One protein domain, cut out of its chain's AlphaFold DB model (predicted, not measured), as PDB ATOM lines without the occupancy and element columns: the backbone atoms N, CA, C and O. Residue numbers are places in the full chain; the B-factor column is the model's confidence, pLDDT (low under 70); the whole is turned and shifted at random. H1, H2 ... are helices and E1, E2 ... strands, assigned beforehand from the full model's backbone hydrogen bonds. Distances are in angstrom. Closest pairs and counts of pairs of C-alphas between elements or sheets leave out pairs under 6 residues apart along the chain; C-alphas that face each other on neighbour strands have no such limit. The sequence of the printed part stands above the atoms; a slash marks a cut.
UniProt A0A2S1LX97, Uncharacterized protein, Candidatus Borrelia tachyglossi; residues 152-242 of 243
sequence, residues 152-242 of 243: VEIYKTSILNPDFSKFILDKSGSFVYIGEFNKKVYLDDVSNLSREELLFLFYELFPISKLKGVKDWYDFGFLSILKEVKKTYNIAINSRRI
ATOM      1  N   VAL A 152     163.474 134.609 128.647       79.31
ATOM      2  CA  VAL A 152     163.452 133.385 127.830       79.31
ATOM      3  C   VAL A 152     164.619 133.348 126.842       79.31
ATOM      4  O   VAL A 152     165.235 132.299 126.667       79.31
ATOM      5  N   GLU A 153     164.929 134.464 126.183       79.00
ATOM      6  CA  GLU A 153     166.052 134.562 125.243       79.00
ATOM      7  C   GLU A 153     167.386 134.453 125.973       79.00
ATOM      8  O   GLU A 153     168.219 133.633 125.595       79.00
ATOM      9  N   ILE A 154     167.546 135.182 127.082       79.00
ATOM     10  CA  ILE A 154     168.719 135.058 127.951       79.00
ATOM     11  C   ILE A 154     168.887 133.618 128.429       79.00
ATOM     12  O   ILE A 154     169.993 133.087 128.365       79.00
ATOM     13  N   TYR A 155     167.810 132.949 128.850       82.88
ATOM     14  CA  TYR A 155     167.847 131.538 129.234       82.88
ATOM     15  C   TYR A 155     168.315 130.645 128.081       82.88
ATOM     16  O   TYR A 155     169.267 129.888 128.245       82.88
ATOM     17  N   LYS A 156     167.693 130.751 126.900       82.00
ATOM     18  CA  LYS A 156     168.059 129.942 125.726       82.00
ATOM     19  C   LYS A 156     169.523 130.125 125.340       82.00
ATOM     20  O   LYS A 156     170.185 129.145 125.018       82.00
ATOM     21  N   THR A 157     170.041 131.345 125.404       77.75
ATOM     22  CA  THR A 157     171.443 131.602 125.066       77.75
ATOM     23  C   THR A 157     172.394 131.140 126.167       77.75
ATOM     24  O   THR A 157     173.466 130.605 125.875       77.75
ATOM     25  N   SER A 158     171.980 131.275 127.429       79.75
ATOM     26  CA  SER A 158     172.716 130.789 128.599       79.75
ATOM     27  C   SER A 158     172.983 129.291 128.498       79.75
ATOM     28  O   SER A 158     174.132 128.871 128.591       79.75
ATOM     29  N   ILE A 159     171.954 128.482 128.223       79.88
ATOM     30  CA  ILE A 159     172.085 127.015 128.203       79.88
ATOM     31  C   ILE A 159     172.978 126.479 127.071       79.88
ATOM     32  O   ILE A 159     173.432 125.339 127.142       79.88
ATOM     33  N   LEU A 160     173.243 127.287 126.040       74.56
ATOM     34  CA  LEU A 160     174.179 126.952 124.964       74.56
ATOM     35  C   LEU A 160     175.643 127.199 125.356       74.56
ATOM     36  O   LEU A 160     176.536 126.649 124.721       74.56
ATOM     37  N   ASN A 161     175.889 127.999 126.400       68.19
ATOM     38  CA  ASN A 161     177.223 128.436 126.811       68.19
ATOM     39  C   ASN A 161     177.470 128.237 128.323       68.19
ATOM     40  O   ASN A 161     177.759 129.212 129.025       68.19
ATOM     41  N   PRO A 162     177.351 127.004 128.853       73.31
ATOM     42  CA  PRO A 162     177.712 126.721 130.238       73.31
ATOM     43  C   PRO A 162     179.215 126.922 130.493       73.31
ATOM     44  O   PRO A 162     180.059 126.533 129.683       73.31
ATOM     45  N   ASP A 163     179.554 127.450 131.666       75.19
ATOM     46  CA  ASP A 163     180.925 127.565 132.152       75.19
ATOM     47  C   ASP A 163     181.331 126.308 132.937       75.19
ATOM     48  O   ASP A 163     181.173 126.197 134.157       75.19
ATOM     49  N   PHE A 164     181.890 125.332 132.223       71.50
ATOM     50  CA  PHE A 164     182.388 124.100 132.835       71.50
ATOM     51  C   PHE A 164     183.671 124.286 133.664       71.50
ATOM     52  O   PHE A 164     184.049 123.367 134.397       71.50
ATOM     53  N   SER A 165     184.344 125.444 133.595       71.56
ATOM     54  CA  SER A 165     185.556 125.702 134.393       71.56
ATOM     55  C   SER A 165     185.265 125.770 135.895       71.56
ATOM     56  O   SER A 165     186.147 125.528 136.717       71.56
ATOM     57  N   LYS A 166     184.001 126.012 136.257       80.06
ATOM     58  CA  LYS A 166     183.510 126.092 137.637       80.06
ATOM     59  C   LYS A 166     183.483 124.758 138.381       80.06
ATOM     60  O   LYS A 166     183.340 124.753 139.601       80.06
ATOM     61  N   PHE A 167     183.609 123.633 137.677       73.00
ATOM     62  CA  PHE A 167     183.581 122.307 138.294       73.00
ATOM     63  C   PHE A 167     184.929 121.929 138.907       73.00
ATOM     64  O   PHE A 167     185.866 121.520 138.208       73.00
ATOM     65  N   ILE A 168     184.979 121.949 140.233       77.44
ATOM     66  CA  ILE A 168     186.124 121.527 141.039       77.44
ATOM     67  C   ILE A 168     185.936 120.057 141.431       77.44
ATOM     68  O   ILE A 168     184.813 119.585 141.584       77.44
ATOM     69  N   LEU A 169     187.028 119.304 141.549       77.19
ATOM     70  CA  LEU A 169     187.008 117.903 141.974       77.19
ATOM     71  C   LEU A 169     187.582 117.777 143.384       77.19
ATOM     72  O   LEU A 169     188.668 118.289 143.657       77.19
ATOM     73  N   ASP A 170     186.895 117.044 144.251       78.38
ATOM     74  CA  ASP A 170     187.482 116.521 145.480       78.38
ATOM     75  C   ASP A 170     187.158 115.033 145.677       78.38
ATOM     76  O   ASP A 170     186.708 114.348 144.755       78.38
ATOM     77  N   LYS A 171     187.437 114.514 146.878       77.69
ATOM     78  CA  LYS A 171     187.251 113.100 147.230       77.69
ATOM     79  C   LYS A 171     185.794 112.632 147.120       77.69
ATOM     80  O   LYS A 171     185.577 111.444 146.917       77.69
ATOM     81  N   SER A 172     184.828 113.540 147.261       75.31
ATOM     82  CA  SER A 172     183.394 113.230 147.206       75.31
ATOM     83  C   SER A 172     182.828 113.336 145.790       75.31
ATOM     84  O   SER A 172     181.731 112.853 145.529       75.31
ATOM     85  N   GLY A 173     183.571 113.942 144.861       78.12
ATOM     86  CA  GLY A 173     183.179 114.068 143.462       78.12
ATOM     87  C   GLY A 173     183.346 115.482 142.921       78.12
ATOM     88  O   GLY A 173     184.046 116.320 143.491       78.12
ATOM     89  N   SER A 174     182.736 115.729 141.759       80.75
ATOM     90  CA  SER A 174     182.745 117.059 141.145       80.75
ATOM     91  C   SER A 174     181.683 117.945 141.791       80.75
ATOM     92  O   SER A 174     180.534 117.523 141.930       80.75
ATOM     93  N   PHE A 175     182.060 119.168 142.143       87.06
ATOM     94  CA  PHE A 175     181.191 120.154 142.775       87.06
ATOM     95  C   PHE A 175     181.392 121.540 142.163       87.06
ATOM     96  O   PHE A 175     182.433 121.830 141.569       87.06
ATOM     97  N   VAL A 176     180.401 122.408 142.350       84.25
ATOM     98  CA  VAL A 176     180.528 123.854 142.125       84.25
ATOM     99  C   VAL A 176     180.491 124.545 143.477       84.25
ATOM    100  O   VAL A 176     179.695 124.193 144.348       84.25
ATOM    101  N   TYR A 177     181.377 125.513 143.672       77.69
ATOM    102  CA  TYR A 177     181.387 126.329 144.875       77.69
ATOM    103  C   TYR A 177     180.589 127.611 144.644       77.69
ATOM    104  O   TYR A 177     180.874 128.350 143.706       77.69
ATOM    105  N   ILE A 178     179.613 127.869 145.511       78.12
ATOM    106  CA  ILE A 178     178.831 129.103 145.513       78.12
ATOM    107  C   ILE A 178     179.392 130.001 146.613       78.12
ATOM    108  O   ILE A 178     179.253 129.698 147.803       78.12
ATOM    109  N   GLY A 179     180.049 131.089 146.212       68.38
ATOM    110  CA  GLY A 179     180.765 131.978 147.127       68.38
ATOM    111  C   GLY A 179     179.850 132.662 148.136       68.38
ATOM    112  O   GLY A 179     180.199 132.765 149.308       68.38
ATOM    113  N   GLU A 180     178.652 133.049 147.709       76.75
ATOM    114  CA  GLU A 180     177.678 133.799 148.505       76.75
ATOM    115  C   GLU A 180     177.147 133.009 149.700       76.75
ATOM    116  O   GLU A 180     176.841 133.591 150.738       76.75
ATOM    117  N   PHE A 181     177.095 131.683 149.580       71.69
ATOM    118  CA  PHE A 181     176.672 130.788 150.658       71.69
ATOM    119  C   PHE A 181     177.843 130.049 151.308       71.69
ATOM    120  O   PHE A 181     177.616 129.233 152.200       71.69
ATOM    121  N   ASN A 182     179.083 130.297 150.860       80.19
ATOM    122  CA  ASN A 182     180.266 129.522 151.244       80.19
ATOM    123  C   ASN A 182     179.995 128.005 151.178       80.19
ATOM    124  O   ASN A 182     180.280 127.248 152.110       80.19
ATOM    125  N   LYS A 183     179.351 127.565 150.090       85.50
ATOM    126  CA  LYS A 183     178.763 126.227 149.979       85.50
ATOM    127  C   LYS A 183     179.320 125.492 148.772       85.50
ATOM    128  O   LYS A 183     179.299 126.001 147.654       85.50
ATOM    129  N   LYS A 184     179.784 124.262 148.998       91.00
ATOM    130  CA  LYS A 184     180.036 123.295 147.927       91.00
ATOM    131  C   LYS A 184     178.724 122.615 147.574       91.00
ATOM    132  O   LYS A 184     178.032 122.145 148.472       91.00
ATOM    133  N   VAL A 185     178.405 122.556 146.291       91.81
ATOM    134  CA  VAL A 185     177.219 121.861 145.804       91.81
ATOM    135  C   VAL A 185     177.648 120.696 144.933       91.81
ATOM    136  O   VAL A 185     178.289 120.890 143.901       91.81
ATOM    137  N   TYR A 186     177.284 119.490 145.348       92.19
ATOM    138  CA  TYR A 186     177.417 118.278 144.550       92.19
ATOM    139  C   TYR A 186     176.114 118.012 143.787       92.19
ATOM    140  O   TYR A 186     175.066 118.572 144.108       92.19
ATOM    141  N   LEU A 187     176.158 117.137 142.777       90.06
ATOM    142  CA  LEU A 187     174.979 116.796 141.966       90.06
ATOM    143  C   LEU A 187     173.778 116.361 142.823       90.06
ATOM    144  O   LEU A 187     172.648 116.783 142.569       90.06
ATOM    145  N   ASP A 188     174.032 115.550 143.847       91.69
ATOM    146  CA  ASP A 188     172.985 115.001 144.711       91.69
ATOM    147  C   ASP A 188     172.319 116.083 145.578       91.69
ATOM    148  O   ASP A 188     171.125 115.998 145.875       91.69
ATOM    149  N   ASP A 189     173.042 117.164 145.885       91.94
ATOM    150  CA  ASP A 189     172.527 118.288 146.670       91.94
ATOM    151  C   ASP A 189     171.585 119.184 145.866       91.94
ATOM    152  O   ASP A 189     170.734 119.855 146.449       91.94
ATOM    153  N   VAL A 190     171.707 119.201 144.530       90.81
ATOM    154  CA  VAL A 190     171.011 120.153 143.644       90.81
ATOM    155  C   VAL A 190     169.491 120.134 143.852       90.81
ATOM    156  O   VAL A 190     168.838 121.170 143.754       90.81
ATOM    157  N   SER A 191     168.912 118.971 144.162       91.19
ATOM    158  CA  SER A 191     167.464 118.829 144.407       91.19
ATOM    159  C   SER A 191     166.993 119.460 145.717       91.19
ATOM    160  O   SER A 191     165.816 119.788 145.836       91.19
ATOM    161  N   ASN A 192     167.897 119.588 146.689       92.81
ATOM    162  CA  ASN A 192     167.609 120.034 148.051       92.81
ATOM    163  C   ASN A 192     167.951 121.515 148.263       92.81
ATOM    164  O   ASN A 192     167.783 122.028 149.368       92.81
ATOM    165  N   LEU A 193     168.453 122.194 147.227       88.12
ATOM    166  CA  LEU A 193     168.776 123.612 147.288       88.12
ATOM    167  C   LEU A 193     167.521 124.466 147.441       88.12
ATOM    168  O   LEU A 193     166.473 124.196 146.843       88.12
ATOM    169  N   SER A 194     167.659 125.560 148.186       87.56
ATOM    170  CA  SER A 194     166.661 126.624 148.180       87.56
ATOM    171  C   SER A 194     166.550 127.260 146.786       87.56
ATOM    172  O   SER A 194     167.421 127.105 145.923       87.56
ATOM    173  N   ARG A 195     165.475 128.024 146.547       83.75
ATOM    174  CA  ARG A 195     165.312 128.749 145.273       83.75
ATOM    175  C   ARG A 195     166.455 129.715 144.991       83.75
ATOM    176  O   ARG A 195     166.859 129.863 143.843       83.75
ATOM    177  N   GLU A 196     166.956 130.353 146.037       82.56
ATOM    178  CA  GLU A 196     168.055 131.311 145.962       82.56
ATOM    179  C   GLU A 196     169.375 130.588 145.699       82.56
ATOM    180  O   GLU A 196     170.078 130.934 144.756       82.56
ATOM    181  N   GLU A 197     169.671 129.524 146.448       85.19
ATOM    182  CA  GLU A 197     170.886 128.726 146.250       85.19
ATOM    183  C   GLU A 197     170.964 128.144 144.834       85.19
ATOM    184  O   GLU A 197     172.021 128.180 144.204       85.19
ATOM    185  N   LEU A 198     169.842 127.653 144.296       89.62
ATOM    186  CA  LEU A 198     169.801 127.152 142.925       89.62
ATOM    187  C   LEU A 198     170.038 128.266 141.898       89.62
ATOM    188  O   LEU A 198     170.696 128.026 140.889       89.62
ATOM    189  N   LEU A 199     169.509 129.468 142.129       87.06
ATOM    190  CA  LEU A 199     169.722 130.589 141.218       87.06
ATOM    191  C   LEU A 199     171.189 131.031 141.210       87.06
ATOM    192  O   LEU A 199     171.749 131.250 140.141       87.06
ATOM    193  N   PHE A 200     171.835 131.105 142.373       84.44
ATOM    194  CA  PHE A 200     173.265 131.414 142.436       84.44
ATOM    195  C   PHE A 200     174.116 130.318 141.788       84.44
ATOM    196  O   PHE A 200     175.060 130.620 141.060       84.44
ATOM    197  N   LEU A 201     173.740 129.048 141.947       89.75
ATOM    198  CA  LEU A 201     174.372 127.958 141.204       89.75
ATOM    199  C   LEU A 201     174.199 128.111 139.687       89.75
ATOM    200  O   LEU A 201     175.131 127.867 138.922       89.75
ATOM    201  N   PHE A 202     173.004 128.508 139.248       89.62
ATOM    202  CA  PHE A 202     172.709 128.768 137.845       89.62
ATOM    203  C   PHE A 202     173.549 129.929 137.304       89.62
ATOM    204  O   PHE A 202     174.131 129.812 136.234       89.62
ATOM    205  N   TYR A 203     173.706 131.004 138.071       84.38
ATOM    206  CA  TYR A 203     174.583 132.122 137.730       84.38
ATOM    207  C   TYR A 203     176.053 131.732 137.610       84.38
ATOM    208  O   TYR A 203     176.737 132.228 136.713       84.38
ATOM    209  N   GLU A 204     176.544 130.850 138.478       82.38
ATOM    210  CA  GLU A 204     177.914 130.354 138.366       82.38
ATOM    211  C   GLU A 204     178.106 129.513 137.106       82.38
ATOM    212  O   GLU A 204     179.070 129.723 136.374       82.38
ATOM    213  N   LEU A 205     177.169 128.612 136.812       81.56
ATOM    214  CA  LEU A 205     177.255 127.730 135.649       81.56
ATOM    215  C   LEU A 205     176.924 128.406 134.323       81.56
ATOM    216  O   LEU A 205     177.337 127.912 133.279       81.56
ATOM    217  N   PHE A 206     176.170 129.500 134.335       85.38
ATOM    218  CA  PHE A 206     175.698 130.163 133.127       85.38
ATOM    219  C   PHE A 206     175.859 131.682 133.250       85.38
ATOM    220  O   PHE A 206     174.876 132.384 133.483       85.38
ATOM    221  N   PRO A 207     177.065 132.235 133.055       72.00
ATOM    222  CA  PRO A 207     177.335 133.651 133.315       72.00
ATOM    223  C   PRO A 207     176.417 134.635 132.567       72.00
ATOM    224  O   PRO A 207     176.071 135.676 133.119       72.00
ATOM    225  N   ILE A 208     175.946 134.287 131.359       76.19
ATOM    226  CA  ILE A 208     174.985 135.092 130.569       76.19
ATOM    227  C   ILE A 208     173.694 135.364 131.349       76.19
ATOM    228  O   ILE A 208     173.094 136.430 131.227       76.19
ATOM    229  N   SER A 209     173.267 134.426 132.192       78.62
ATOM    230  CA  SER A 209     172.040 134.574 132.968       78.62
ATOM    231  C   SER A 209     172.102 135.721 133.985       78.62
ATOM    232  O   SER A 209     171.052 136.243 134.364       78.62
ATOM    233  N   LYS A 210     173.308 136.197 134.339       76.00
ATOM    234  CA  LYS A 210     173.527 137.393 135.172       76.00
ATOM    235  C   LYS A 210     173.060 138.691 134.493       76.00
ATOM    236  O   LYS A 210     172.883 139.692 135.178       76.00
ATOM    237  N   LEU A 211     172.783 138.679 133.181       66.38
ATOM    238  CA  LEU A 211     172.127 139.794 132.479       66.38
ATOM    239  C   LEU A 211     170.674 140.017 132.937       66.38
ATOM    240  O   LEU A 211     170.095 141.064 132.643       66.38
ATOM    241  N   LYS A 212     170.083 139.049 133.650       77.00
ATOM    242  CA  LYS A 212     168.759 139.151 134.270       77.00
ATOM    243  C   LYS A 212     168.842 139.059 135.778       77.00
ATOM    244  O   LYS A 212     169.572 138.232 136.328       77.00
ATOM    245  N   GLY A 213     168.056 139.902 136.439       71.94
ATOM    246  CA  GLY A 213     168.013 139.979 137.887       71.94
ATOM    247  C   GLY A 213     167.214 138.834 138.498       71.94
ATOM    248  O   GLY A 213     166.459 138.132 137.832       71.94
ATOM    249  N   VAL A 214     167.334 138.684 139.814       68.62
ATOM    250  CA  VAL A 214     166.671 137.619 140.586       68.62
ATOM    251  C   VAL A 214     165.159 137.561 140.341       68.62
ATOM    252  O   VAL A 214     164.586 136.483 140.196       68.62
ATOM    253  N   LYS A 215     164.508 138.728 140.249       73.50
ATOM    254  CA  LYS A 215     163.062 138.828 140.019       73.50
ATOM    255  C   LYS A 215     162.639 138.188 138.693       73.50
ATOM    256  O   LYS A 215     161.637 137.486 138.661       73.50
ATOM    257  N   ASP A 216     163.427 138.385 137.641       75.31
ATOM    258  CA  ASP A 216     163.133 137.857 136.308       75.31
ATOM    259  C   ASP A 216     163.115 136.318 136.309       75.31
ATOM    260  O   ASP A 216     162.289 135.687 135.649       75.31
ATOM    261  N   TRP A 217     164.004 135.703 137.093       78.81
ATOM    262  CA  TRP A 217     164.128 134.249 137.201       78.81
ATOM    263  C   TRP A 217     163.043 133.600 138.059       78.81
ATOM    264  O   TRP A 217     162.658 132.457 137.794       78.81
ATOM    265  N   TYR A 218     162.506 134.319 139.049       72.56
ATOM    266  CA  TYR A 218     161.351 133.835 139.805       72.56
ATOM    267  C   TYR A 218     160.109 133.678 138.924       72.56
ATOM    268  O   TYR A 218     159.385 132.697 139.094       72.56
ATOM    269  N   ASP A 219     159.912 134.582 137.962       69.44
ATOM    270  CA  ASP A 219     158.784 134.536 137.025       69.44
ATOM    271  C   ASP A 219     158.979 133.472 135.926       69.44
ATOM    272  O   ASP A 219     158.009 132.887 135.445       69.44
ATOM    273  N   PHE A 220     160.228 133.171 135.548       72.81
ATOM    274  CA  PHE A 220     160.551 132.185 134.505       72.81
ATOM    275  C   PHE A 220     160.297 130.728 134.928       72.81
ATOM    276  O   PHE A 220     159.880 129.898 134.117       72.81
ATOM    277  N   GLY A 221     160.526 130.407 136.202       74.88
ATOM    278  CA  GLY A 221     160.180 129.109 136.772       74.88
ATOM    279  C   GLY A 221     161.379 128.266 137.208       74.88
ATOM    280  O   GLY A 221     162.283 127.924 136.445       74.88
ATOM    281  N   PHE A 222     161.317 127.851 138.472       79.81
ATOM    282  CA  PHE A 222     162.360 127.115 139.186       79.81
ATOM    283  C   PHE A 222     162.690 125.734 138.587       79.81
ATOM    284  O   PHE A 222     163.852 125.335 138.547       79.81
ATOM    285  N   LEU A 223     161.687 125.002 138.086       84.50
ATOM    286  CA  LEU A 223     161.880 123.649 137.542       84.50
ATOM    287  C   LEU A 223     162.755 123.632 136.281       84.50
ATOM    288  O   LEU A 223     163.527 122.691 136.087       84.50
ATOM    289  N   SER A 224     162.655 124.667 135.442       83.62
ATOM    290  CA  SER A 224     163.455 124.794 134.219       83.62
ATOM    291  C   SER A 224     164.939 124.941 134.553       83.62
ATOM    292  O   SER A 224     165.764 124.181 134.048       83.62
ATOM    293  N   ILE A 225     165.256 125.843 135.488       87.62
ATOM    294  CA  ILE A 225     166.616 126.058 136.000       87.62
ATOM    295  C   ILE A 225     167.169 124.765 136.608       87.62
ATOM    296  O   ILE A 225     168.266 124.330 136.260       87.62
ATOM    297  N   LEU A 226     166.384 124.108 137.468       89.69
ATOM    298  CA  LEU A 226     166.787 122.875 138.146       89.69
ATOM    299  C   LEU A 226     167.170 121.771 137.157       89.69
ATOM    300  O   LEU A 226     168.183 121.089 137.330       89.69
ATOM    301  N   LYS A 227     166.350 121.592 136.117       91.00
ATOM    302  CA  LYS A 227     166.574 120.584 135.081       91.00
ATOM    303  C   LYS A 227     167.878 120.841 134.334       91.00
ATOM    304  O   LYS A 227     168.645 119.897 134.133       91.00
ATOM    305  N   GLU A 228     168.136 122.086 133.943       90.12
ATOM    306  CA  GLU A 228     169.335 122.392 133.168       90.12
ATOM    307  C   GLU A 228     170.608 122.296 134.012       90.12
ATOM    308  O   GLU A 228     171.579 121.687 133.570       90.12
ATOM    309  N   VAL A 229     170.592 122.777 135.259       91.56
ATOM    310  CA  VAL A 229     171.728 122.618 136.183       91.56
ATOM    311  C   VAL A 229     172.105 121.140 136.327       91.56
ATOM    312  O   VAL A 229     173.262 120.775 136.114       91.56
ATOM    313  N   LYS A 230     171.135 120.256 136.605       88.62
ATOM    314  CA  LYS A 230     171.394 118.807 136.714       88.62
ATOM    315  C   LYS A 230     171.954 118.212 135.423       88.62
ATOM    316  O   LYS A 230     172.849 117.369 135.466       88.62
ATOM    317  N   LYS A 231     171.439 118.641 134.269       86.62
ATOM    318  CA  LYS A 231     171.935 118.209 132.959       86.62
ATOM    319  C   LYS A 231     173.399 118.613 132.763       86.62
ATOM    320  O   LYS A 231     174.197 117.762 132.375       86.62
ATOM    321  N   THR A 232     173.773 119.847 133.096       82.75
ATOM    322  CA  THR A 232     175.160 120.334 133.014       82.75
ATOM    323  C   THR A 232     176.098 119.544 133.925       82.75
ATOM    324  O   THR A 232     177.156 119.110 133.469       82.75
ATOM    325  N   TYR A 233     175.698 119.260 135.169       85.44
ATOM    326  CA  TYR A 233     176.466 118.380 136.065       85.44
ATOM    327  C   TYR A 233     176.687 116.987 135.462       85.44
ATOM    328  O   TYR A 233     177.810 116.485 135.461       85.44
ATOM    329  N   ASN A 234     175.639 116.371 134.909       79.19
ATOM    330  CA  ASN A 234     175.747 115.057 134.272       79.19
ATOM    331  C   ASN A 234     176.707 115.069 133.073       79.19
ATOM    332  O   ASN A 234     177.503 114.142 132.920       79.19
ATOM    333  N   ILE A 235     176.671 116.116 132.242       75.19
ATOM    334  CA  ILE A 235     177.614 116.286 131.124       75.19
ATOM    335  C   ILE A 235     179.049 116.388 131.655       75.19
ATOM    336  O   ILE A 235     179.926 115.662 131.185       75.19
ATOM    337  N   ALA A 236     179.282 117.230 132.666       71.44
ATOM    338  CA  ALA A 236     180.603 117.421 133.260       71.44
ATOM    339  C   ALA A 236     181.171 116.108 133.827       71.44
ATOM    340  O   ALA A 236     182.303 115.737 133.515       71.44
ATOM    341  N   ILE A 237     180.372 115.359 134.593       72.31
ATOM    342  CA  ILE A 237     180.774 114.076 135.187       72.31
ATOM    343  C   ILE A 237     181.069 113.030 134.103       72.31
ATOM    344  O   ILE A 237     182.101 112.361 134.159       72.31
ATOM    345  N   ASN A 238     180.204 112.901 133.095       64.06
ATOM    346  CA  ASN A 238     180.369 111.895 132.043       64.06
ATOM    347  C   ASN A 238     181.539 112.208 131.105       64.06
ATOM    348  O   ASN A 238     182.258 111.290 130.718       64.06
ATOM    349  N   SER A 239     181.796 113.484 130.801       59.91
ATOM    350  CA  SER A 239     182.954 113.891 129.989       59.91
ATOM    351  C   SER A 239     184.296 113.479 130.608       59.91
ATOM    352  O   SER A 239     185.272 113.267 129.892       59.91
ATOM    353  N   ARG A 240     184.343 113.316 131.937       56.31
ATOM    354  CA  ARG A 240     185.537 112.890 132.679       56.31
ATOM    355  C   ARG A 240     185.692 111.372 132.781       56.31
ATOM    356  O   ARG A 240     186.801 110.921 133.014       56.31
ATOM    357  N   ARG A 241     184.624 110.587 132.584       52.69
ATOM    358  CA  ARG A 241     184.691 109.109 132.548       52.69
ATOM    359  C   ARG A 241     185.262 108.555 131.239       52.69
ATOM    360  O   ARG A 241     185.571 107.374 131.179       52.69
ATOM    361  N   ILE A 242     185.341 109.384 130.198       43.09
ATOM    362  CA  ILE A 242     185.785 109.003 128.845       43.09
ATOM    363  C   ILE A 242     187.296 109.289 128.643       43.09
ATOM    364  O   ILE A 242     187.833 109.050 127.566       43.09
TER     365      ILE A 242
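This is residues 152 to 242 of the 243 residues of an uncharacterized protein of Candidatus Borrelia tachyglossi (UniProt A0A2S1LX97). A small twisted sheet of three strands, E1, E2 and E3, makes one side of the domain, and two helices, H3 in the middle and the long H6, lie over one of its faces. H1 and H4 pack on each other away from the sheet, H5 lies far from it, and short H2 packs on H6. The printed part has 91 residues with six named helices and three named strands, in the order H1 E1 E2 E3 H2 H3 H4 H5 H6, the sheet running E1, E2, E3, antiparallel throughout. The class is mostly helix, and the whole is compact, with a radius of gyration of the C-alphas of 12.5 A and spans of 36 by 26 by 19 A.

H1, residues 152 to 160, touches H4, residues 207 to 211; their closest C-alphas, of Ser 158 and Ile 208, are 5.2 A apart. E1, residues 167 to 170, E2, residues 173 to 178, and E3, residues 183 to 186, form a meander, each strand the antiparallel neighbour of the one before, in two hairpins. The sheet is strongly twisted, but only just, with C-alphas up to 4.4 A off its best plane. N 168 and O 175 are 2.9 A apart between E1 and E2, and N 185 and O 176 are 2.8 A apart between E2 and E3, both within hydrogen-bond range. H2, residues 187 to 192, only grazes the sheet. H3, residues 195 to 205, has a height over the sheet of 9.2 A and runs across the strands, at 77 degrees to E2 on the local plane. H6, residues 222 to 241, is on the same face, at a height over the sheet of 10.1 A. H3 touches H6 at a steep tilt of 43 degrees, the same way, with Phe 202 and Val 229 the closest C-alphas at 6.4 A. H5, residues 214 to 220, is close to H3 but not clearly touching, with the C-alphas of Leu 199 and Val 214 the closest at 7.7 A. Every O i to N i+4 pair is within hydrogen-bond range in H3 and H5; H1 has 4 of 5, H6 15 of 16, H2 0 of 2 with 2 of 3 for i+3, and H4 0 of 1 with 2 of 2 for i+3.

H1 begins at C-alpha 152, (163.452, 133.385, 127.830), and is 12.8 A long. E2 is 15.8 A long, H3 15.4 A and H6 29.4 A. H6 ends at C-alpha 241, (184.691, 109.109, 132.548).

The C-alphas farthest apart, of Lys 215 and Ile 242, are 39.1 A apart. The printed part has no cut and no long link. Mean pLDDT of the printed part is 79.4; ten residues are under 70, among them 238 to 242.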